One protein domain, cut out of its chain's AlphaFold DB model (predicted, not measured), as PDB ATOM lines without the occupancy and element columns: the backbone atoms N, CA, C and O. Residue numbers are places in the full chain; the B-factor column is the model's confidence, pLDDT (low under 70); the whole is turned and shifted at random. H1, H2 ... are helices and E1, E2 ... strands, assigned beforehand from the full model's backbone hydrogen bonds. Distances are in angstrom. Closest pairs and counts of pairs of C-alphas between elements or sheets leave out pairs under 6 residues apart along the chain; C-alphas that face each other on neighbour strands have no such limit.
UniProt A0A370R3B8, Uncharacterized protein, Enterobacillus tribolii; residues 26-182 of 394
ATOM      1  N   GLN A  26      44.703 -38.951 -38.411       88.25
ATOM      2  CA  GLN A  26      45.956 -38.933 -37.661       88.25
ATOM      3  C   GLN A  26      45.691 -38.859 -36.148       88.25
ATOM      4  O   GLN A  26      44.763 -38.160 -35.751       88.25
ATOM      5  N   PRO A  27      46.516 -39.513 -35.307       86.31
ATOM      6  CA  PRO A  27      47.610 -40.409 -35.692       86.31
ATOM      7  C   PRO A  27      47.105 -41.764 -36.234       86.31
ATOM      8  O   PRO A  27      45.957 -42.146 -36.047       86.31
ATOM      9  N   GLN A  28      47.968 -42.505 -36.937       85.25
ATOM     10  CA  GLN A  28      47.595 -43.757 -37.627       85.25
ATOM     11  C   GLN A  28      47.301 -44.938 -36.689       85.25
ATOM     12  O   GLN A  28      46.785 -45.965 -37.116       85.25
ATOM     13  N   ASN A  29      47.653 -44.812 -35.413       84.88
ATOM     14  CA  ASN A  29      47.441 -45.828 -34.386       84.88
ATOM     15  C   ASN A  29      46.115 -45.652 -33.625       84.88
ATOM     16  O   ASN A  29      45.903 -46.346 -32.630       84.88
ATOM     17  N   VAL A  30      45.237 -44.738 -34.055       87.75
ATOM     18  CA  VAL A  30      43.889 -44.612 -33.485       87.75
ATOM     19  C   VAL A  30      43.121 -45.920 -33.721       87.75
ATOM     20  O   VAL A  30      43.130 -46.431 -34.843       87.75
ATOM     21  N   PRO A  31      42.450 -46.480 -32.696       89.50
ATOM     22  CA  PRO A  31      41.704 -47.720 -32.866       89.50
ATOM     23  C   PRO A  31      40.576 -47.597 -33.914       89.50
ATOM     24  O   PRO A  31      39.836 -46.606 -33.889       89.50
ATOM     25  N   PRO A  32      40.375 -48.584 -34.811       88.69
ATOM     26  CA  PRO A  32      39.368 -48.499 -35.879       88.69
ATOM     27  C   PRO A  32      37.922 -48.307 -35.388       88.69
ATOM     28  O   PRO A  32      37.067 -47.755 -36.072       88.69
ATOM     29  N   GLU A  33      37.575 -48.786 -34.196       89.50
ATOM     30  CA  GLU A  33      36.269 -48.534 -33.577       89.50
ATOM     31  C   GLU A  33      36.069 -47.066 -33.176       89.50
ATOM     32  O   GLU A  33      34.950 -46.551 -33.253       89.50
ATOM     33  N   THR A  34      37.145 -46.374 -32.806       91.19
ATOM     34  CA  THR A  34      37.133 -44.946 -32.479       91.19
ATOM     35  C   THR A  34      36.828 -44.135 -33.734       91.19
ATOM     36  O   THR A  34      35.913 -43.312 -33.720       91.19
ATOM     37  N   VAL A  35      37.493 -44.451 -34.851       91.69
ATOM     38  CA  VAL A  35      37.238 -43.819 -36.156       91.69
ATOM     39  C   VAL A  35      35.805 -44.091 -36.626       91.69
ATOM     40  O   VAL A  35      35.057 -43.153 -36.904       91.69
ATOM     41  N   ARG A  36      35.359 -45.355 -36.618       92.12
ATOM     42  CA  ARG A  36      33.982 -45.720 -37.003       92.12
ATOM     43  C   ARG A  36      32.913 -45.041 -36.149       92.12
ATOM     44  O   ARG A  36      31.896 -44.602 -36.685       92.12
ATOM     45  N   SER A  37      33.108 -44.963 -34.833       94.31
ATOM     46  CA  SER A  37      32.136 -44.325 -33.936       94.31
ATOM     47  C   SER A  37      32.054 -42.811 -34.143       94.31
ATOM     48  O   SER A  37      30.949 -42.265 -34.102       94.31
ATOM     49  N   LEU A  38      33.179 -42.148 -34.436       96.12
ATOM     50  CA  LEU A  38      33.204 -40.731 -34.795       96.12
ATOM     51  C   LEU A  38      32.490 -40.483 -36.126       96.12
ATOM     52  O   LEU A  38      31.634 -39.606 -36.201       96.12
ATOM     53  N   LEU A  39      32.785 -41.273 -37.163       93.81
ATOM     54  CA  LEU A  39      32.131 -41.145 -38.471       93.81
ATOM     55  C   LEU A  39      30.616 -41.366 -38.376       93.81
ATOM     56  O   LEU A  39      29.843 -40.672 -39.033       93.81
ATOM     57  N   ALA A  40      30.169 -42.283 -37.512       93.00
ATOM     58  CA  ALA A  40      28.749 -42.480 -37.239       93.00
ATOM     59  C   ALA A  40      28.105 -41.268 -36.540       93.00
ATOM     60  O   ALA A  40      26.947 -40.956 -36.817       93.00
ATOM     61  N   ALA A  41      28.824 -40.587 -35.641       94.00
ATOM     62  CA  ALA A  41      28.353 -39.350 -35.019       94.00
ATOM     63  C   ALA A  41      28.304 -38.200 -36.033       94.00
ATOM     64  O   ALA A  41      27.256 -37.579 -36.195       94.00
ATOM     65  N   PHE A  42      29.375 -38.015 -36.808       93.38
ATOM     66  CA  PHE A  42      29.418 -37.031 -37.885       93.38
ATOM     67  C   PHE A  42      28.300 -37.245 -38.904       93.38
ATOM     68  O   PHE A  42      27.635 -36.291 -39.285       93.38
ATOM     69  N   GLY A  43      28.016 -38.490 -39.295       90.69
ATOM     70  CA  GLY A  43      26.913 -38.808 -40.202       90.69
ATOM     71  C   GLY A  43      25.532 -38.395 -39.675       90.69
ATOM     72  O   GLY A  43      24.682 -38.001 -40.472       90.69
ATOM     73  N   LYS A  44      25.312 -38.435 -38.352       90.00
ATOM     74  CA  LYS A  44      24.077 -37.931 -37.724       90.00
ATOM     75  C   LYS A  44      24.028 -36.406 -37.759       90.00
ATOM     76  O   LYS A  44      23.025 -35.842 -38.190       90.00
ATOM     77  N   ASP A  45      25.122 -35.757 -37.372       88.31
ATOM     78  CA  ASP A  45      25.214 -34.296 -37.303       88.31
ATOM     79  C   ASP A  45      25.234 -33.650 -38.703       88.31
ATOM     80  O   ASP A  45      24.765 -32.524 -38.883       88.31
ATOM     81  N   LYS A  46      25.681 -34.389 -39.727       88.69
ATOM     82  CA  LYS A  46      25.689 -33.990 -41.143       88.69
ATOM     83  C   LYS A  46      24.312 -33.536 -41.623       88.69
ATOM     84  O   LYS A  46      24.217 -32.524 -42.311       88.69
ATOM     85  N   GLY A  47      23.249 -34.247 -41.242       84.75
ATOM     86  CA  GLY A  47      21.878 -33.874 -41.605       84.75
ATOM     87  C   GLY A  47      21.490 -32.501 -41.054       84.75
ATOM     88  O   GLY A  47      21.004 -31.647 -41.793       84.75
ATOM     89  N   SER A  48      21.793 -32.253 -39.779       83.81
ATOM     90  CA  SER A  48      21.549 -30.959 -39.133       83.81
ATOM     91  C   SER A  48      22.420 -29.837 -39.706       83.81
ATOM     92  O   SER A  48      21.963 -28.699 -39.802       83.81
ATOM     93  N   LEU A  49      23.658 -30.139 -40.116       82.25
ATOM     94  CA  LEU A  49      24.526 -29.183 -40.807       82.25
ATOM     95  C   LEU A  49      23.940 -28.767 -42.163       82.25
ATOM     96  O   LEU A  49      23.871 -27.574 -42.449       82.25
ATOM     97  N   LEU A  50      23.476 -29.729 -42.962       85.12
ATOM     98  CA  LEU A  50      22.838 -29.475 -44.257       85.12
ATOM     99  C   LEU A  50      21.562 -28.640 -44.113       85.12
ATOM    100  O   LEU A  50      21.384 -27.657 -44.830       85.12
ATOM    101  N   GLU A  51      20.703 -28.983 -43.149       83.75
ATOM    102  CA  GLU A  51      19.466 -28.247 -42.878       83.75
ATOM    103  C   GLU A  51      19.744 -26.798 -42.459       83.75
ATOM    104  O   GLU A  51      19.153 -25.864 -43.005       83.75
ATOM    105  N   LYS A  52      20.688 -26.598 -41.530       81.00
ATOM    106  CA  LYS A  52      21.059 -25.271 -41.024       81.00
ATOM    107  C   LYS A  52      21.579 -24.355 -42.130       81.00
ATOM    108  O   LYS A  52      21.215 -23.182 -42.166       81.00
ATOM    109  N   GLU A  53      22.417 -24.887 -43.012       75.62
ATOM    110  CA  GLU A  53      23.010 -24.132 -44.121       75.62
ATOM    111  C   GLU A  53      22.097 -24.098 -45.362       75.62
ATOM    112  O   GLU A  53      22.452 -23.485 -46.364       75.62
ATOM    113  N   LYS A  54      20.910 -24.729 -45.304       82.00
ATOM    114  CA  LYS A  54      19.961 -24.884 -46.425       82.00
ATOM    115  C   LYS A  54      20.608 -25.489 -47.679       82.00
ATOM    116  O   LYS A  54      20.244 -25.146 -48.803       82.00
ATOM    117  N   ALA A  55      21.561 -26.392 -47.476       81.62
ATOM    118  CA  ALA A  55      22.373 -26.996 -48.518       81.62
ATOM    119  C   ALA A  55      22.001 -28.470 -48.747       81.62
ATOM    120  O   ALA A  55      21.473 -29.151 -47.870       81.62
ATOM    121  N   SER A  56      22.297 -28.976 -49.944       84.88
ATOM    122  CA  SER A  56      22.256 -30.414 -50.254       84.88
ATOM    123  C   SER A  56      23.643 -31.051 -50.134       84.88
ATOM    124  O   SER A  56      24.648 -30.343 -50.142       84.88
ATOM    125  N   GLU A  57      23.707 -32.387 -50.071       85.94
ATOM    126  CA  GLU A  57      24.975 -33.131 -49.955       85.94
ATOM    127  C   GLU A  57      25.985 -32.795 -51.060       85.94
ATOM    128  O   GLU A  57      27.181 -32.816 -50.807       85.94
ATOM    129  N   ASN A  58      25.525 -32.396 -52.249       85.50
ATOM    130  CA  ASN A  58      26.397 -32.007 -53.362       85.50
ATOM    131  C   ASN A  58      27.246 -30.757 -53.075       85.50
ATOM    132  O   ASN A  58      28.201 -30.498 -53.798       85.50
ATOM    133  N   HIS A  59      26.888 -29.979 -52.051       83.38
ATOM    134  CA  HIS A  59      27.654 -28.818 -51.605       83.38
ATOM    135  C   HIS A  59      28.643 -29.174 -50.490       83.38
ATOM    136  O   HIS A  59      29.440 -28.326 -50.104       83.38
ATOM    137  N   LEU A  60      28.574 -30.385 -49.928       88.00
ATOM    138  CA  LEU A  60      29.418 -30.814 -48.822       88.00
ATOM    139  C   LEU A  60      30.538 -31.714 -49.337       88.00
ATOM    140  O   LEU A  60      30.329 -32.885 -49.641       88.00
ATOM    141  N   TYR A  61      31.742 -31.168 -49.370       88.00
ATOM    142  CA  TYR A  61      32.952 -31.915 -49.658       88.00
ATOM    143  C   TYR A  61      33.600 -32.401 -48.353       88.00
ATOM    144  O   TYR A  61      33.732 -31.640 -47.388       88.00
ATOM    145  N   LEU A  62      33.995 -33.677 -48.314       90.94
ATOM    146  CA  LEU A  62      34.599 -34.340 -47.154       90.94
ATOM    147  C   LEU A  62      36.042 -34.748 -47.491       90.94
ATOM    148  O   LEU A  62      36.275 -35.850 -47.989       90.94
ATOM    149  N   PRO A  63      37.040 -33.882 -47.221       86.75
ATOM    150  CA  PRO A  63      38.421 -34.117 -47.637       86.75
ATOM    151  C   PRO A  63      38.991 -35.447 -47.130       86.75
ATOM    152  O   PRO A  63      39.791 -36.078 -47.814       86.75
ATOM    153  N   PHE A  64      38.565 -35.896 -45.950       87.69
ATOM    154  CA  PHE A  64      39.073 -37.115 -45.330       87.69
ATOM    155  C   PHE A  64      38.665 -38.405 -46.060       87.69
ATOM    156  O   PHE A  64      39.246 -39.444 -45.774       87.69
ATOM    157  N   GLU A  65      37.715 -38.375 -47.002       87.69
ATOM    158  CA  GLU A  65      37.278 -39.560 -47.763       87.69
ATOM    159  C   GLU A  65      38.158 -39.865 -48.992       87.69
ATOM    160  O   GLU A  65      37.999 -40.901 -49.636       87.69
ATOM    161  N   HIS A  66      39.115 -38.990 -49.318       78.75
ATOM    162  CA  HIS A  66      39.960 -39.103 -50.515       78.75
ATOM    163  C   HIS A  66      41.307 -39.815 -50.270       78.75
ATOM    164  O   HIS A  66      42.221 -39.735 -51.088       78.75
ATOM    165  N   GLY A  67      41.443 -40.553 -49.164       62.38
ATOM    166  CA  GLY A  67      42.655 -41.300 -48.821       62.38
ATOM    167  C   GLY A  67      43.792 -40.442 -48.244       62.38
ATOM    168  O   GLY A  67      43.829 -39.219 -48.371       62.38
ATOM    169  N   GLN A  68      44.763 -41.105 -47.605       56.59
ATOM    170  CA  GLN A  68      45.782 -40.468 -46.744       56.59
ATOM    171  C   GLN A  68      46.733 -39.481 -47.438       56.59
ATOM    172  O   GLN A  68      47.461 -38.755 -46.764       56.59
ATOM    173  N   HIS A  69      46.751 -39.457 -48.772       54.81
ATOM    174  CA  HIS A  69      47.684 -38.645 -49.556       54.81
ATOM    175  C   HIS A  69      47.012 -37.550 -50.392       54.81
ATOM    176  O   HIS A  69      47.725 -36.781 -51.031       54.81
ATOM    177  N   GLN A  70      45.675 -37.482 -50.424       57.66
ATOM    178  CA  GLN A  70      44.956 -36.558 -51.313       57.66
ATOM    179  C   GLN A  70      43.968 -35.627 -50.594       57.66
ATOM    180  O   GLN A  70      43.424 -34.734 -51.237       57.66
ATOM    181  N   GLY A  71      43.773 -35.775 -49.279       69.50
ATOM    182  CA  GLY A  71      42.828 -34.961 -48.510       69.50
ATOM    183  C   GLY A  71      43.316 -34.554 -47.118       69.50
ATOM    184  O   GLY A  71      44.359 -35.012 -46.651       69.50
ATOM    185  N   LEU A  72      42.562 -33.667 -46.456       83.56
ATOM    186  CA  LEU A  72      42.822 -33.281 -45.064       83.56
ATOM    187  C   LEU A  72      42.377 -34.413 -44.122       83.56
ATOM    188  O   LEU A  72      41.228 -34.848 -44.228       83.56
ATOM    189  N   PRO A  73      43.244 -34.888 -43.210       89.44
ATOM    190  CA  PRO A  73      42.892 -35.967 -42.299       89.44
ATOM    191  C   PRO A  73      41.985 -35.495 -41.158       89.44
ATOM    192  O   PRO A  73      42.054 -34.348 -40.720       89.44
ATOM    193  N   ILE A  74      41.189 -36.417 -40.616       93.06
ATOM    194  CA  ILE A  74      40.600 -36.266 -39.281       93.06
ATOM    195  C   ILE A  74      41.739 -36.266 -38.259       93.06
ATOM    196  O   ILE A  74      42.550 -37.191 -38.242       93.06
ATOM    197  N   LEU A  75      41.809 -35.253 -37.405       92.12
ATOM    198  CA  LEU A  75      42.832 -35.180 -36.362       92.12
ATOM    199  C   LEU A  75      42.246 -35.643 -35.040       92.12
ATOM    200  O   LEU A  75      41.237 -35.098 -34.613       92.12
ATOM    201  N   PHE A  76      42.896 -36.599 -34.393       91.75
ATOM    202  CA  PHE A  76      42.545 -37.096 -33.070       91.75
ATOM    203  C   PHE A  76      43.564 -36.643 -32.027       91.75
ATOM    204  O   PHE A  76      44.766 -36.577 -32.294       91.75
ATOM    205  N   GLY A  77      43.073 -36.391 -30.820       81.62
ATOM    206  CA  GLY A  77      43.873 -36.132 -29.629       81.62
ATOM    207  C   GLY A  77      43.004 -35.577 -28.511       81.62
ATOM    208  O   GLY A  77      41.896 -35.130 -28.761       81.62
ATOM    209  N   ASP A  78      43.493 -35.631 -27.281       72.94
ATOM    210  CA  ASP A  78      42.771 -35.136 -26.106       72.94
ATOM    211  C   ASP A  78      42.846 -33.593 -26.060       72.94
ATOM    212  O   ASP A  78      43.929 -33.036 -25.845       72.94
ATOM    213  N   LEU A  79      41.732 -32.899 -26.344       64.69
ATOM    214  CA  LEU A  79      41.643 -31.430 -26.407       64.69
ATOM    215  C   LEU A  79      41.275 -30.800 -25.061       64.69
ATOM    216  O   LEU A  79      41.552 -29.614 -24.843       64.69
ATOM    217  N   ASN A  80      40.591 -31.546 -24.196       62.31
ATOM    218  CA  ASN A  80      40.034 -31.052 -22.938       62.31
ATOM    219  C   ASN A  80      40.720 -31.646 -21.689       62.31
ATOM    220  O   ASN A  80      40.397 -31.230 -20.576       62.31
ATOM    221  N   HIS A  81      41.697 -32.533 -21.878       59.56
ATOM    222  CA  HIS A  81      42.439 -33.263 -20.850       59.56
ATOM    223  C   HIS A  81      41.586 -34.196 -19.985       59.56
ATOM    224  O   HIS A  81      41.892 -34.388 -18.807       59.56
ATOM    225  N   ASP A  82      40.517 -34.770 -20.536       64.75
ATOM    226  CA  ASP A  82      39.678 -35.740 -19.825       64.75
ATOM    227  C   ASP A  82      40.137 -37.201 -19.999       64.75
ATOM    228  O   ASP A  82      39.495 -38.127 -19.488       64.75
ATOM    229  N   GLY A  83      41.265 -37.410 -20.688       68.69
ATOM    230  CA  GLY A  83      41.851 -38.720 -20.944       68.69
ATOM    231  C   GLY A  83      41.168 -39.495 -22.071       68.69
ATOM    232  O   GLY A  83      41.508 -40.662 -22.291       68.69
ATOM    233  N   LYS A  84      40.211 -38.890 -22.786       79.00
ATOM    234  CA  LYS A  84      39.555 -39.475 -23.959       79.00
ATOM    235  C   LYS A  84      40.034 -38.813 -25.242       79.00
ATOM    236  O   LYS A  84      40.683 -37.772 -25.247       79.00
ATOM    237  N   ALA A  85      39.770 -39.484 -26.358       85.94
ATOM    238  CA  ALA A  85      40.127 -38.950 -27.659       85.94
ATOM    239  C   ALA A  85      39.077 -37.923 -28.083       85.94
ATOM    240  O   ALA A  85      37.914 -38.275 -28.234       85.94
ATOM    241  N   ASP A  86      39.493 -36.695 -28.367       86.69
ATOM    242  CA  ASP A  86      38.685 -35.727 -29.100       86.69
ATOM    243  C   ASP A  86      39.086 -35.732 -30.580       86.69
ATOM    244  O   ASP A  86      40.061 -36.383 -30.979       86.69
ATOM    245  N   ALA A  87      38.319 -35.033 -31.420       91.12
ATOM    246  CA  ALA A  87      38.600 -34.996 -32.846       91.12
ATOM    247  C   ALA A  87      38.273 -33.668 -33.534       91.12
ATOM    248  O   ALA A  87      37.318 -32.967 -33.197       91.12
ATOM    249  N   LEU A  88      39.042 -33.370 -34.579       88.69
ATOM    250  CA  LEU A  88      38.751 -32.350 -35.575       88.69
ATOM    251  C   LEU A  88      38.451 -33.032 -36.909       88.69
ATOM    252  O   LEU A  88      39.322 -33.676 -37.493       88.69
ATOM    253  N   VAL A  89      37.230 -32.863 -37.412       92.06
ATOM    254  CA  VAL A  89      36.766 -33.465 -38.669       92.06
ATOM    255  C   VAL A  89      36.717 -32.387 -39.755       92.06
ATOM    256  O   VAL A  89      35.889 -31.477 -39.645       92.06
ATOM    257  N   PRO A  90      37.580 -32.433 -40.789       90.06
ATOM    258  CA  PRO A  90      37.569 -31.426 -41.842       90.06
ATOM    259  C   PRO A  90      36.356 -31.590 -42.756       90.06
ATOM    260  O   PRO A  90      35.988 -32.704 -43.122       90.06
ATOM    261  N   PHE A  91      35.763 -30.477 -43.176       88.06
ATOM    262  CA  PHE A  91      34.740 -30.453 -44.219       88.06
ATOM    263  C   PHE A  91      34.760 -29.115 -44.958       88.06
ATOM    264  O   PHE A  91      35.185 -28.092 -44.413       88.06
ATOM    265  N   THR A  92      34.271 -29.116 -46.191       86.44
ATOM    266  CA  THR A  92      34.225 -27.930 -47.042       86.44
ATOM    267  C   THR A  92      32.821 -27.754 -47.586       86.44
ATOM    268  O   THR A  92      32.228 -28.693 -48.109       86.44
ATOM    269  N   TRP A  93      32.294 -26.539 -47.481       83.00
ATOM    270  CA  TRP A  93      31.125 -26.148 -48.257       83.00
ATOM    271  C   TRP A  93      31.577 -25.591 -49.594       83.00
ATOM    272  O   TRP A  93      32.383 -24.669 -49.595       83.00
ATOM    273  N   GLU A  94      31.045 -26.097 -50.699       80.31
ATOM    274  CA  GLU A  94      31.271 -25.589 -52.050       80.31
ATOM    275  C   GLU A  94      29.950 -25.141 -52.677       80.31
ATOM    276  O   GLU A  94      28.912 -25.764 -52.471       80.31
ATOM    277  N   GLY A  95      29.972 -24.067 -53.471       68.25
ATOM    278  CA  GLY A  95      28.834 -23.720 -54.328       68.25
ATOM    279  C   GLY A  95      27.595 -23.190 -53.597       68.25
ATOM    280  O   GLY A  95      26.511 -23.193 -54.168       68.25
ATOM    281  N   LEU A  96      27.737 -22.665 -52.371       66.44
ATOM    282  CA  LEU A  96      26.618 -22.067 -51.614       66.44
ATOM    283  C   LEU A  96      25.997 -20.824 -52.289       66.44
ATOM    284  O   LEU A  96      24.987 -20.291 -51.826       66.44
ATOM    285  N   SER A  97      26.570 -20.356 -53.398       62.38
ATOM    286  CA  SER A  97      26.017 -19.261 -54.194       62.38
ATOM    287  C   SER A  97      24.630 -19.534 -54.748       62.38
ATOM    288  O   SER A  97      23.831 -18.610 -54.888       62.38
ATOM    289  N   ASP A  98      24.325 -20.800 -55.020       54.19
ATOM    290  CA  ASP A  98      23.083 -21.193 -55.681       54.19
ATOM    291  C   ASP A  98      21.887 -21.208 -54.705       54.19
ATOM    292  O   ASP A  98      20.735 -21.318 -55.124       54.19
ATOM    293  N   ILE A  99      22.147 -21.016 -53.404       55.28
ATOM    294  CA  ILE A  99      21.150 -20.922 -52.325       55.28
ATOM    295  C   ILE A  99      21.126 -19.543 -51.634       55.28
ATOM    296  O   ILE A  99      20.575 -19.396 -50.543       55.28
ATOM    297  N   GLY A 100      21.681 -18.509 -52.282       47.91
ATOM    298  CA  GLY A 100      21.636 -17.118 -51.809       47.91
ATOM    299  C   GLY A 100      22.837 -16.670 -50.969       47.91
ATOM    300  O   GLY A 100      22.788 -15.592 -50.376       47.91
ATOM    301  N   GLY A 101      23.907 -17.469 -50.915       48.66
ATOM    302  CA  GLY A 101      25.206 -17.046 -50.391       48.66
ATOM    303  C   GLY A 101      26.010 -16.206 -51.400       48.66
ATOM    304  O   GLY A 101      25.675 -16.170 -52.586       48.66
ATOM    305  N   PRO A 102      27.080 -15.517 -50.968       40.22
ATOM    306  CA  PRO A 102      28.015 -14.870 -51.889       40.22
ATOM    307  C   PRO A 102      28.643 -15.896 -52.872       40.22
ATOM    308  O   PRO A 102      28.840 -17.068 -52.551       40.22
ATOM    309  N   GLY A 103      28.828 -15.469 -54.129       48.62
ATOM    310  CA  GLY A 103      29.093 -16.282 -55.334       48.62
ATOM    311  C   GLY A 103      30.268 -17.278 -55.271       48.62
ATOM    312  O   GLY A 103      31.337 -16.889 -54.843       48.62
ATOM    313  N   ARG A 104      30.112 -18.521 -55.783       51.69
ATOM    314  CA  ARG A 104      31.140 -19.592 -55.936       51.69
ATOM    315  C   ARG A 104      32.160 -19.722 -54.796       51.69
ATOM    316  O   ARG A 104      33.314 -20.095 -55.018       51.69
ATOM    317  N   ASP A 105      31.731 -19.440 -53.579       67.12
ATOM    318  CA  ASP A 105      32.620 -19.475 -52.437       67.12
ATOM    319  C   ASP A 105      32.717 -20.894 -51.886       67.12
ATOM    320  O   ASP A 105      31.721 -21.608 -51.742       67.12
ATOM    321  N   TRP A 106      33.947 -21.294 -51.589       73.50
ATOM    322  CA  TRP A 106      34.231 -22.489 -50.818       73.50
ATOM    323  C   TRP A 106      34.670 -22.068 -49.424       73.50
ATOM    324  O   TRP A 106      35.474 -21.145 -49.271       73.50
ATOM    325  N   TYR A 107      34.128 -22.734 -48.413       75.69
ATOM    326  CA  TYR A 107      34.403 -22.463 -47.009       75.69
ATOM    327  C   TYR A 107      34.917 -23.734 -46.355       75.69
ATOM    328  O   TYR A 107      34.175 -24.706 -46.222       75.69
ATOM    329  N   ASN A 108      36.175 -23.717 -45.927       76.31
ATOM    330  CA  ASN A 108      36.787 -24.844 -45.238       76.31
ATOM    331  C   ASN A 108      36.600 -24.705 -43.737       76.31
ATOM    332  O   ASN A 108      36.850 -23.642 -43.163       76.31
ATOM    333  N   TYR A 109      36.214 -25.803 -43.105       79.62
ATOM    334  CA  TYR A 109      36.012 -25.892 -41.675       79.62
ATOM    335  C   TYR A 109      36.673 -27.140 -41.102       79.62
ATOM    336  O   TYR A 109      36.881 -28.133 -41.796       79.62
ATOM    337  N   TYR A 110      36.911 -27.108 -39.793       80.19
ATOM    338  CA  TYR A 110      36.963 -28.319 -38.978       80.19
ATOM    339  C   TYR A 110      35.794 -28.309 -37.997       80.19
ATOM    340  O   TYR A 110      35.599 -27.330 -37.274       80.19
ATOM    341  N   ALA A 111      35.018 -29.389 -37.966       83.06
ATOM    342  CA  ALA A 111      34.072 -29.663 -36.893       83.06
ATOM    343  C   ALA A 111      34.833 -30.207 -35.680       83.06
ATOM    344  O   ALA A 111      35.699 -31.064 -35.829       83.06
ATOM    345  N   ILE A 112      34.502 -29.712 -34.494       80.00
ATOM    346  CA  ILE A 112      35.137 -30.081 -33.232       80.00
ATOM    347  C   ILE A 112      34.228 -31.086 -32.540       80.00
ATOM    348  O   ILE A 112      33.078 -30.766 -32.241       80.00
ATOM    349  N   TYR A 113      34.746 -32.276 -32.275       86.94
ATOM    350  CA  TYR A 113      34.054 -33.334 -31.556       86.94
ATOM    351  C   TYR A 113      34.756 -33.601 -30.239       86.94
ATOM    352  O   TYR A 113      35.961 -33.832 -30.227       86.94
ATOM    353  N   LEU A 114      33.980 -33.599 -29.158       82.00
ATOM    354  CA  LEU A 114      34.445 -34.034 -27.847       82.00
ATOM    355  C   LEU A 114      33.861 -35.409 -27.531       82.00
ATOM    356  O   LEU A 114      32.677 -35.648 -27.805       82.00
ATOM    357  N   GLN A 115      34.665 -36.306 -26.965       84.44
ATOM    358  CA  GLN A 115      34.199 -37.628 -26.559       84.44
ATOM    359  C   GLN A 115      33.906 -37.657 -25.063       84.44
ATOM    360  O   GLN A 115      34.801 -37.556 -24.238       84.44
ATOM    361  N   ASP A 116      32.650 -37.888 -24.682       80.19
ATOM    362  CA  ASP A 116      32.284 -38.077 -23.280       80.19
ATOM    363  C   ASP A 116      31.809 -39.516 -23.000       80.19
ATOM    364  O   ASP A 116      32.049 -40.456 -23.758       80.19
ATOM    365  N   LYS A 117      31.210 -39.753 -21.828       79.94
ATOM    366  CA  LYS A 117      30.682 -41.080 -21.448       79.94
ATOM    367  C   LYS A 117      29.457 -41.521 -22.269       79.94
ATOM    368  O   LYS A 117      29.113 -42.696 -22.248       79.94
ATOM    369  N   ASN A 118      28.796 -40.589 -22.946       83.44
ATOM    370  CA  ASN A 118      27.628 -40.799 -23.796       83.44
ATOM    371  C   ASN A 118      28.006 -40.898 -25.285       83.44
ATOM    372  O   ASN A 118      27.136 -41.164 -26.114       83.44
ATOM    373  N   GLY A 119      29.286 -40.709 -25.620       88.75
ATOM    374  CA  GLY A 119      29.828 -40.824 -26.968       88.75
ATOM    375  C   GLY A 119      30.340 -39.495 -27.512       88.75
ATOM    376  O   GLY A 119      30.667 -38.574 -26.768       88.75
ATOM    377  N   TRP A 120      30.442 -39.421 -28.835       93.19
ATOM    378  CA  TRP A 120      30.903 -38.233 -29.542       93.19
ATOM    379  C   TRP A 120      29.824 -37.158 -29.590       93.19
ATOM    380  O   TRP A 120      28.676 -37.440 -29.939       93.19
ATOM    381  N   LYS A 121      30.216 -35.917 -29.307       85.06
ATOM    382  CA  LYS A 121      29.356 -34.745 -29.428       85.06
ATOM    383  C   LYS A 121      30.068 -33.646 -30.202       85.06
ATOM    384  O   LYS A 121      31.148 -33.215 -29.797       85.06
ATOM    385  N   MET A 122      29.434 -33.140 -31.259       80.38
ATOM    386  CA  MET A 122      29.899 -31.921 -31.909       80.38
ATOM    387  C   MET A 122      29.761 -30.740 -30.941       80.38
ATOM    388  O   MET A 122      28.667 -30.431 -30.463       80.38
ATOM    389  N   SER A 123      30.887 -30.109 -30.628       70.69
ATOM    390  CA  SER A 123      30.950 -28.912 -29.797       70.69
ATOM    391  C   SER A 123      30.806 -27.675 -30.688       70.69
ATOM    392  O   SER A 123      29.888 -26.879 -30.531       70.69
ATOM    393  N   GLY A 124      31.584 -27.578 -31.765       69.31
ATOM    394  CA  GLY A 124      31.537 -26.419 -32.651       69.31
ATOM    395  C   GLY A 124      32.166 -26.665 -34.011       69.31
ATOM    396  O   GLY A 124      32.448 -27.798 -34.395       69.31
ATOM    397  N   LYS A 125      32.392 -25.582 -34.757       69.75
ATOM    398  CA  LYS A 125      33.174 -25.596 -35.998       69.75
ATOM    399  C   LYS A 125      34.079 -24.374 -36.069       69.75
ATOM    400  O   LYS A 125      33.670 -23.286 -35.671       69.75
ATOM    401  N   VAL A 126      35.278 -24.545 -36.615       65.56
ATOM    402  CA  VAL A 126      36.236 -23.459 -36.850       65.56
ATOM    403  C   VAL A 126      36.422 -23.252 -38.346       65.56
ATOM    404  O   VAL A 126      36.716 -24.201 -39.068       65.56
ATOM    405  N   LEU A 127      36.225 -22.017 -38.811       66.56
ATOM    406  CA  LEU A 127      36.516 -21.621 -40.188       66.56
ATOM    407  C   LEU A 127      38.032 -21.530 -40.370       66.56
ATOM    408  O   LEU A 127      38.707 -20.812 -39.628       66.56
ATOM    409  N   THR A 128      38.568 -22.229 -41.365       65.19
ATOM    410  CA  THR A 128      40.012 -22.276 -41.621       65.19
ATOM    411  C   THR A 128      40.436 -21.548 -42.884       65.19
ATOM    412  O   THR A 128      41.542 -21.010 -42.926       65.19
ATOM    413  N   SER A 129      39.572 -21.457 -43.892       66.31
ATOM    414  CA  SER A 129      39.753 -20.519 -45.000       66.31
ATOM    415  C   SER A 129      38.479 -20.353 -45.817       66.31
ATOM    416  O   SER A 129      37.553 -21.161 -45.732       66.31
ATOM    417  N   THR A 130      38.485 -19.340 -46.677       67.19
ATOM    418  CA  THR A 130      37.472 -19.121 -47.712       67.19
ATOM    419  C   THR A 130      38.127 -18.973 -49.088       67.19
ATOM    420  O   THR A 130      39.349 -18.811 -49.196       67.19
ATOM    421  N   SER A 131      37.320 -18.995 -50.145       64.62
ATOM    422  CA  SER A 131      37.697 -18.617 -51.518       64.62
ATOM    423  C   SER A 131      38.452 -17.289 -51.595       64.62
ATOM    424  O   SER A 131      39.462 -17.214 -52.294       64.62
ATOM    425  N   ALA A 132      37.985 -16.282 -50.855       56.44
ATOM    426  CA  ALA A 132      38.521 -14.923 -50.827       56.44
ATOM    427  C   ALA A 132      39.678 -14.727 -49.830       56.44
ATOM    428  O   ALA A 132      40.279 -13.656 -49.796       56.44
ATOM    429  N   ALA A 133      39.989 -15.726 -48.997       56.31
ATOM    430  CA  ALA A 133      41.023 -15.590 -47.980       56.31
ATOM    431  C   ALA A 133      42.428 -15.576 -48.603       56.31
ATOM    432  O   ALA A 133      42.799 -16.489 -49.340       56.31
ATOM    433  N   GLU A 134      43.246 -14.590 -48.224       54.25
ATOM    434  CA  GLU A 134      44.665 -14.493 -48.609       54.25
ATOM    435  C   GLU A 134      45.537 -15.570 -47.942       54.25
ATOM    436  O   GLU A 134      46.674 -15.805 -48.346       54.25
ATOM    437  N   THR A 135      45.009 -16.266 -46.931       55.44
ATOM    438  CA  THR A 135      45.719 -17.306 -46.179       55.44
ATOM    439  C   THR A 135      44.863 -18.554 -46.001       55.44
ATOM    440  O   THR A 135      43.670 -18.460 -45.708       55.44
ATOM    441  N   LEU A 136      45.488 -19.724 -46.112       64.31
ATOM    442  CA  LEU A 136      44.914 -21.023 -45.772       64.31
ATOM    443  C   LEU A 136      45.432 -21.469 -44.403       64.31
ATOM    444  O   LEU A 136      46.645 -21.523 -44.201       64.31
ATOM    445  N   ARG A 137      44.526 -21.824 -43.488       68.38
ATOM    446  CA  ARG A 137      44.880 -22.455 -42.212       68.38
ATOM    447  C   ARG A 137      44.683 -23.965 -42.327       68.38
ATOM    448  O   ARG A 137      43.590 -24.420 -42.649       68.38
ATOM    449  N   THR A 138      45.719 -24.746 -42.070       69.88
ATOM    450  CA  THR A 138      45.611 -26.205 -41.929       69.88
ATOM    451  C   THR A 138      45.985 -26.598 -40.516       69.88
ATOM    452  O   THR A 138      46.778 -25.914 -39.877       69.88
ATOM    453  N   PHE A 139      45.407 -27.687 -40.024       78.56
ATOM    454  CA  PHE A 139      45.827 -28.304 -38.774       78.56
ATOM    455  C   PHE A 139      46.556 -29.601 -39.103       78.56
ATOM    456  O   PHE A 139      46.182 -30.304 -40.041       78.56
ATOM    457  N   ASP A 140      47.599 -29.879 -38.335       80.00
ATOM    458  CA  ASP A 140      48.521 -30.983 -38.570       80.00
ATOM    459  C   ASP A 140      48.370 -32.056 -37.483       80.00
ATOM    460  O   ASP A 140      48.416 -33.242 -37.787       80.00
ATOM    461  N   ARG A 141      48.196 -31.666 -36.211       76.06
ATOM    462  CA  ARG A 141      48.043 -32.614 -35.092       76.06
ATOM    463  C   ARG A 141      47.365 -31.995 -33.876       76.06
ATOM    464  O   ARG A 141      47.338 -30.775 -33.731       76.06
ATOM    465  N   ILE A 142      46.888 -32.856 -32.982       71.62
ATOM    466  CA  ILE A 142      46.462 -32.502 -31.628       71.62
ATOM    467  C   ILE A 142      47.413 -33.193 -30.657       71.62
ATOM    468  O   ILE A 142      47.631 -34.398 -30.749       71.62
ATOM    469  N   GLU A 143      47.993 -32.435 -29.740       62.56
ATOM    470  CA  GLU A 143      48.954 -32.947 -28.774       62.56
ATOM    471  C   GLU A 143      48.803 -32.160 -27.471       62.56
ATOM    472  O   GLU A 143      48.854 -30.935 -27.477       62.56
ATOM    473  N   ASN A 144      48.577 -32.858 -26.353       55.72
ATOM    474  CA  ASN A 144      48.451 -32.261 -25.018       55.72
ATOM    475  C   ASN A 144      47.450 -31.088 -24.937       55.72
ATOM    476  O   ASN A 144      47.793 -30.023 -24.426       55.72
ATOM    477  N   GLY A 145      46.218 -31.248 -25.432       54.62
ATOM    478  CA  GLY A 145      45.204 -30.185 -25.374       54.62
ATOM    479  C   GLY A 145      45.410 -29.052 -26.379       54.62
ATOM    480  O   GLY A 145      44.687 -28.056 -26.349       54.62
ATOM    481  N   VAL A 146      46.407 -29.175 -27.257       54.78
ATOM    482  CA  VAL A 146      46.852 -28.122 -28.162       54.78
ATOM    483  C   VAL A 146      46.749 -28.603 -29.610       54.78
ATOM    484  O   VAL A 146      47.251 -29.664 -29.973       54.78
ATOM    485  N   ILE A 147      46.087 -27.814 -30.454       62.56
ATOM    486  CA  ILE A 147      45.948 -28.062 -31.892       62.56
ATOM    487  C   ILE A 147      47.078 -27.328 -32.598       62.56
ATOM    488  O   ILE A 147      47.134 -26.104 -32.547       62.56
ATOM    489  N   TYR A 148      47.936 -28.055 -33.296       62.22
ATOM    490  CA  TYR A 148      49.029 -27.502 -34.089       62.22
ATOM    491  C   TYR A 148      48.635 -27.440 -35.557       62.22
ATOM    492  O   TYR A 148      47.938 -28.318 -36.065       62.22
ATOM    493  N   GLY A 149      49.115 -26.426 -36.261       66.81
ATOM    494  CA  GLY A 149      48.800 -26.212 -37.660       66.81
ATOM    495  C   GLY A 149      49.709 -25.203 -38.333       66.81
ATOM    496  O   GLY A 149      50.704 -24.753 -37.764       66.81
ATOM    497  N   LYS A 150      49.352 -24.846 -39.565       68.69
ATOM    498  CA  LYS A 150      50.086 -23.887 -40.384       68.69
ATOM    499  C   LYS A 150      49.166 -22.856 -41.008       68.69
ATOM    500  O   LYS A 150      48.074 -23.179 -41.469       68.69
ATOM    501  N   ILE A 151      49.651 -21.624 -41.095       62.12
ATOM    502  CA  ILE A 151      49.093 -20.578 -41.950       62.12
ATOM    503  C   ILE A 151      49.964 -20.495 -43.196       62.12
ATOM    504  O   ILE A 151      51.144 -20.156 -43.118       62.12
ATOM    505  N   THR A 152      49.376 -20.807 -44.344       62.84
ATOM    506  CA  THR A 152      50.041 -20.750 -45.646       62.84
ATOM    507  C   THR A 152      49.458 -19.594 -46.460       62.84
ATOM    508  O   THR A 152      48.246 -19.585 -46.697       62.84
ATOM    509  N   PRO A 153      50.271 -18.621 -46.907       58.69
ATOM    510  CA  PRO A 153      49.814 -17.594 -47.835       58.69
ATOM    511  C   PRO A 153      49.312 -18.230 -49.133       58.69
ATOM    512  O   PRO A 153      49.960 -19.112 -49.700       58.69
ATOM    513  N   ARG A 154      48.154 -17.792 -49.622       57.75
ATOM    514  CA  ARG A 154      47.658 -18.195 -50.938       57.75
ATOM    515  C   ARG A 154      48.364 -17.330 -51.968       57.75
ATOM    516  O   ARG A 154      48.291 -16.107 -51.924       57.75
ATOM    517  N   SER A 155      49.053 -17.968 -52.907       52.28
ATOM    518  CA  SER A 155      49.927 -17.331 -53.900       52.28
ATOM    519  C   SER A 155      49.201 -16.470 -54.952       52.28
ATOM    520  O   SER A 155      49.723 -16.286 -56.048       52.28
ATOM    521  N   ALA A 156      47.998 -15.961 -54.673       44.88
ATOM    522  CA  ALA A 156      47.154 -15.308 -55.669       44.88
ATOM    523  C   ALA A 156      47.506 -13.831 -55.937       44.88
ATOM    524  O   ALA A 156      47.188 -13.344 -57.018       44.88
ATOM    525  N   GLN A 157      48.214 -13.123 -55.047       39.53
ATOM    526  CA  GLN A 157      48.652 -11.734 -55.300       39.53
ATOM    527  C   GLN A 157      50.003 -11.383 -54.643       39.53
ATOM    528  O   GLN A 157      50.106 -10.455 -53.850       39.53
ATOM    529  N   GLY A 158      51.077 -12.114 -54.959       39.72
ATOM    530  CA  GLY A 158      52.435 -11.685 -54.576       39.72
ATOM    531  C   GLY A 158      52.787 -11.806 -53.086       39.72
ATOM    532  O   GLY A 158      53.848 -11.340 -52.676       39.72
ATOM    533  N   ALA A 159      51.953 -12.471 -52.284       40.38
ATOM    534  CA  ALA A 159      52.288 -12.843 -50.915       40.38
ATOM    535  C   ALA A 159      53.326 -13.981 -50.922       40.38
ATOM    536  O   ALA A 159      52.990 -15.165 -50.885       40.38
ATOM    537  N   SER A 160      54.608 -13.627 -51.010       39.81
ATOM    538  CA  SER A 160      55.700 -14.539 -50.676       39.81
ATOM    539  C   SER A 160      55.791 -14.649 -49.154       39.81
ATOM    540  O   SER A 160      56.183 -13.691 -48.489       39.81
ATOM    541  N   GLY A 161      55.443 -15.801 -48.592       46.47
ATOM    542  CA  GLY A 161      55.673 -16.083 -47.178       46.47
ATOM    543  C   GLY A 161      55.797 -17.581 -46.942       46.47
ATOM    544  O   GLY A 161      55.071 -18.372 -47.546       46.47
ATOM    545  N   ALA A 162      56.744 -17.977 -46.094       45.41
ATOM    546  CA  ALA A 162      56.855 -19.360 -45.653       45.41
ATOM    547  C   ALA A 162      55.614 -19.747 -44.822       45.41
ATOM    548  O   ALA A 162      55.083 -18.887 -44.112       45.41
ATOM    549  N   PRO A 163      55.149 -21.011 -44.873       48.97
ATOM    550  CA  PRO A 163      54.136 -21.501 -43.946       48.97
ATOM    551  C   PRO A 163      54.561 -21.237 -42.498       48.97
ATOM    552  O   PRO A 163      55.686 -21.563 -42.118       48.97
ATOM    553  N   ARG A 164      53.671 -20.648 -41.698       51.69
ATOM    554  CA  ARG A 164      53.943 -20.306 -40.294       51.69
ATOM    555  C   ARG A 164      53.196 -21.238 -39.370       51.69
ATOM    556  O   ARG A 164      52.026 -21.508 -39.617       51.69
ATOM    557  N   GLU A 165      53.854 -21.707 -38.318       50.97
ATOM    558  CA  GLU A 165      53.197 -22.507 -37.289       50.97
ATOM    559  C   GLU A 165      52.108 -21.685 -36.589       50.97
ATOM    560  O   GLU A 165      52.270 -20.496 -36.312       50.97
ATOM    561  N   TRP A 166      50.978 -22.329 -36.332       53.12
ATOM    562  CA  TRP A 166      49.826 -21.753 -35.661       53.12
ATOM    563  C   TRP A 166      49.256 -22.760 -34.691       53.12
ATOM    564  O   TRP A 166      49.257 -23.961 -34.964       53.12
ATOM    565  N   VAL A 167      48.752 -22.267 -33.568       49.28
ATOM    566  CA  VAL A 167      48.265 -23.123 -32.505       49.28
ATOM    567  C   VAL A 167      46.887 -22.660 -32.034       49.28
ATOM    568  O   VAL A 167      46.632 -21.464 -31.939       49.28
ATOM    569  N   LEU A 168      45.983 -23.601 -31.746       52.12
ATOM    570  CA  LEU A 168      44.681 -23.345 -31.119       52.12
ATOM    571  C   LEU A 168      44.513 -24.188 -29.847       52.12
ATOM    572  O   LEU A 168      45.027 -25.302 -29.768       52.12
ATOM    573  N   ARG A 169      43.735 -23.696 -28.879       47.28
ATOM    574  CA  ARG A 169      43.315 -24.464 -27.693       47.28
ATOM    575  C   ARG A 169      41.840 -24.238 -27.363       47.28
ATOM    576  O   ARG A 169      41.283 -23.194 -27.693       47.28
ATOM    577  N   SER A 170      41.214 -25.217 -26.714       47.94
ATOM    578  CA  SER A 170      39.860 -25.117 -26.162       47.94
ATOM    579  C   SER A 170      39.772 -24.039 -25.070       47.94
ATOM    580  O   SER A 170      40.626 -23.942 -24.188       47.94
ATOM    581  N   HIS A 171      38.742 -23.194 -25.128       45.19
ATOM    582  CA  HIS A 171      38.511 -22.165 -24.118       45.19
ATOM    583  C   HIS A 171      37.969 -22.810 -22.826       45.19
ATOM    584  O   HIS A 171      36.903 -23.427 -22.859       45.19
ATOM    585  N   PRO A 172      38.604 -22.610 -21.654       38.38
ATOM    586  CA  PRO A 172      38.231 -23.316 -20.422       38.38
ATOM    587  C   PRO A 172      36.828 -22.953 -19.905       38.38
ATOM    588  O   PRO A 172      36.114 -23.802 -19.384       38.38
ATOM    589  N   GLY A 173      36.401 -21.696 -20.083       39.25
ATOM    590  CA  GLY A 173      35.074 -21.210 -19.666       39.25
ATOM    591  C   GLY A 173      33.999 -21.091 -20.758       39.25
ATOM    592  O   GLY A 173      32.879 -20.691 -20.449       39.25
ATOM    593  N   LYS A 174      34.300 -21.395 -22.027       42.50
ATOM    594  CA  LYS A 174      33.348 -21.256 -23.142       42.50
ATOM    595  C   LYS A 174      33.336 -22.550 -23.933       42.50
ATOM    596  O   LYS A 174      34.299 -22.865 -24.628       42.50
ATOM    597  N   ARG A 175      32.225 -23.282 -23.834       42.84
ATOM    598  CA  ARG A 175      31.971 -24.413 -24.729       42.84
ATOM    599  C   ARG A 175      32.099 -23.906 -26.167       42.84
ATOM    600  O   ARG A 175      31.618 -22.820 -26.480       42.84
ATOM    601  N   ASP A 176      32.784 -24.684 -26.996       44.28
ATOM    602  CA  ASP A 176      32.807 -24.514 -28.454       44.28
ATOM    603  C   ASP A 176      33.670 -23.347 -28.971       44.28
ATOM    604  O   ASP A 176      33.654 -23.040 -30.164       44.28
ATOM    605  N   ALA A 177      34.473 -22.719 -28.105       42.75
ATOM    606  CA  ALA A 177      35.427 -21.688 -28.500       42.75
ATOM    607  C   ALA A 177      36.856 -22.249 -28.561       42.75
ATOM    608  O   ALA A 177      37.373 -22.774 -27.574       42.75
ATOM    609  N   LEU A 178      37.502 -22.105 -29.722       47.47
ATOM    610  CA  LEU A 178      38.946 -22.282 -29.871       47.47
ATOM    611  C   LEU A 178      39.619 -20.914 -29.837       47.47
ATOM    612  O   LEU A 178      39.232 -20.014 -30.583       47.47
ATOM    613  N   ILE A 179      40.631 -20.766 -28.990       44.91
ATOM    614  CA  ILE A 179      41.426 -19.545 -28.877       44.91
ATOM    615  C   ILE A 179      42.746 -19.765 -29.612       44.91
ATOM    616  O   ILE A 179      43.388 -20.799 -29.396       44.91
ATOM    617  N   PRO A 180      43.172 -18.828 -30.470       42.31
ATOM    618  CA  PRO A 180      44.505 -18.878 -31.031       42.31
ATOM    619  C   PRO A 180      45.573 -18.603 -29.987       42.31
ATOM    620  O   PRO A 180      45.496 -17.626 -29.246       42.31
ATOM    621  N   LEU A 181      46.581 -19.469 -29.961       39.84
ATOM    622  CA  LEU A 181      47.795 -19.256 -29.197       39.84
ATOM    623  C   LEU A 181      48.850 -18.660 -30.137       39.84
ATOM    624  O   LEU A 181      49.120 -19.244 -31.194       39.84
ATOM    625  N   PRO A 182      49.462 -17.516 -29.789       40.56
ATOM    626  CA  PRO A 182      50.614 -17.027 -30.525       40.56
ATOM    627  C   PRO A 182      51.735 -18.068 -30.457       40.56
ATOM    628  O   PRO A 182      52.133 -18.497 -29.375       40.56
TER     629      PRO A 182
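Overview. This is residues 26 to 182 of the 394 residues of an uncharacterized protein of Enterobacillus tribolii (UniProt A0A370R3B8). Two strongly twisted four-stranded sheets lie face to face as a sandwich, and the long helix H1 packs slantwise on the face of the first sheet that is turned away from the second. The sheets are ordered E1 E2 E3 E4 and E5 E6 E7 E8, both antiparallel, the second a meander, each strand the antiparallel neighbour of the one before. The 157 printed residues hold three named helices and eight named strands, in the order H1 H2 E1 E2 H3 E3 E4 E5 E6 E7 E8, a mixed class. The whole is compact and rounded, with a radius of gyration of the C-alphas of 15.8 A and spans of 45 by 36 by 35 A.

Arrangement. H1, residues 32 to 52, is on the sheet of E1, residues 74 to 77, E2, 86 to 93, E3, 107 to 116, and E4, 119 to 130. Its height over this sheet is 6.9 A, and its closest C-alphas to E4 are those of Ala 41 and Trp 120, 6.1 A apart. H2, residues 63 to 66, only grazes the sheet with residues 63 to 65; H3, residues 96 to 99, is not on it. E1 and E2 form a hairpin, with N 75 and O 88 2.9 A apart. Between E2 and E3, N 89 and O 111 are 2.8 A apart. E3 and E4 form a hairpin, with N 112 and O 124 2.8 A apart. The tight link from E4 leads to the other sheet: E5, residues 135 to 143, E6, 146 to 153, E7, 164 to 170, and E8, 178 to 181. The closest C-alphas of E1 and E5, Gly 77 and Ile 142, are 4.9 A apart. E5 and E6, E6 and E7, and E7 and E8 form hairpins, with N 138 and O 150 2.9 A, N 149 and O 166 2.8 A, and N 181 and O 167 2.8 A apart. In H1, 15 of 17 O i to N i+4 pairs are within hydrogen-bond range; H2 and H3 are too short for such a pair.

Along the chain. H1 begins at C-alpha 32, (39.368, -48.499, -35.879), and is 30.0 A long, with a kink of 31 degrees near residue 45. E2 is 22.7 A long, E3 28.5 A, and E4 31.0 A, bending by 50 degrees at residue 123. E5 is 23.6 A, E6 22.5 A and E7 20.5 A long. E8 ends at C-alpha 181, (47.795, -19.256, -29.197).

Size, cuts and confidence. The C-alphas farthest apart, those of Lys 117 and Gly 158, are 49.3 A apart. The printed part has no cut and no long link. Mean pLDDT of the printed part is 70.6; 76 residues are under 70, among them 143 to 182.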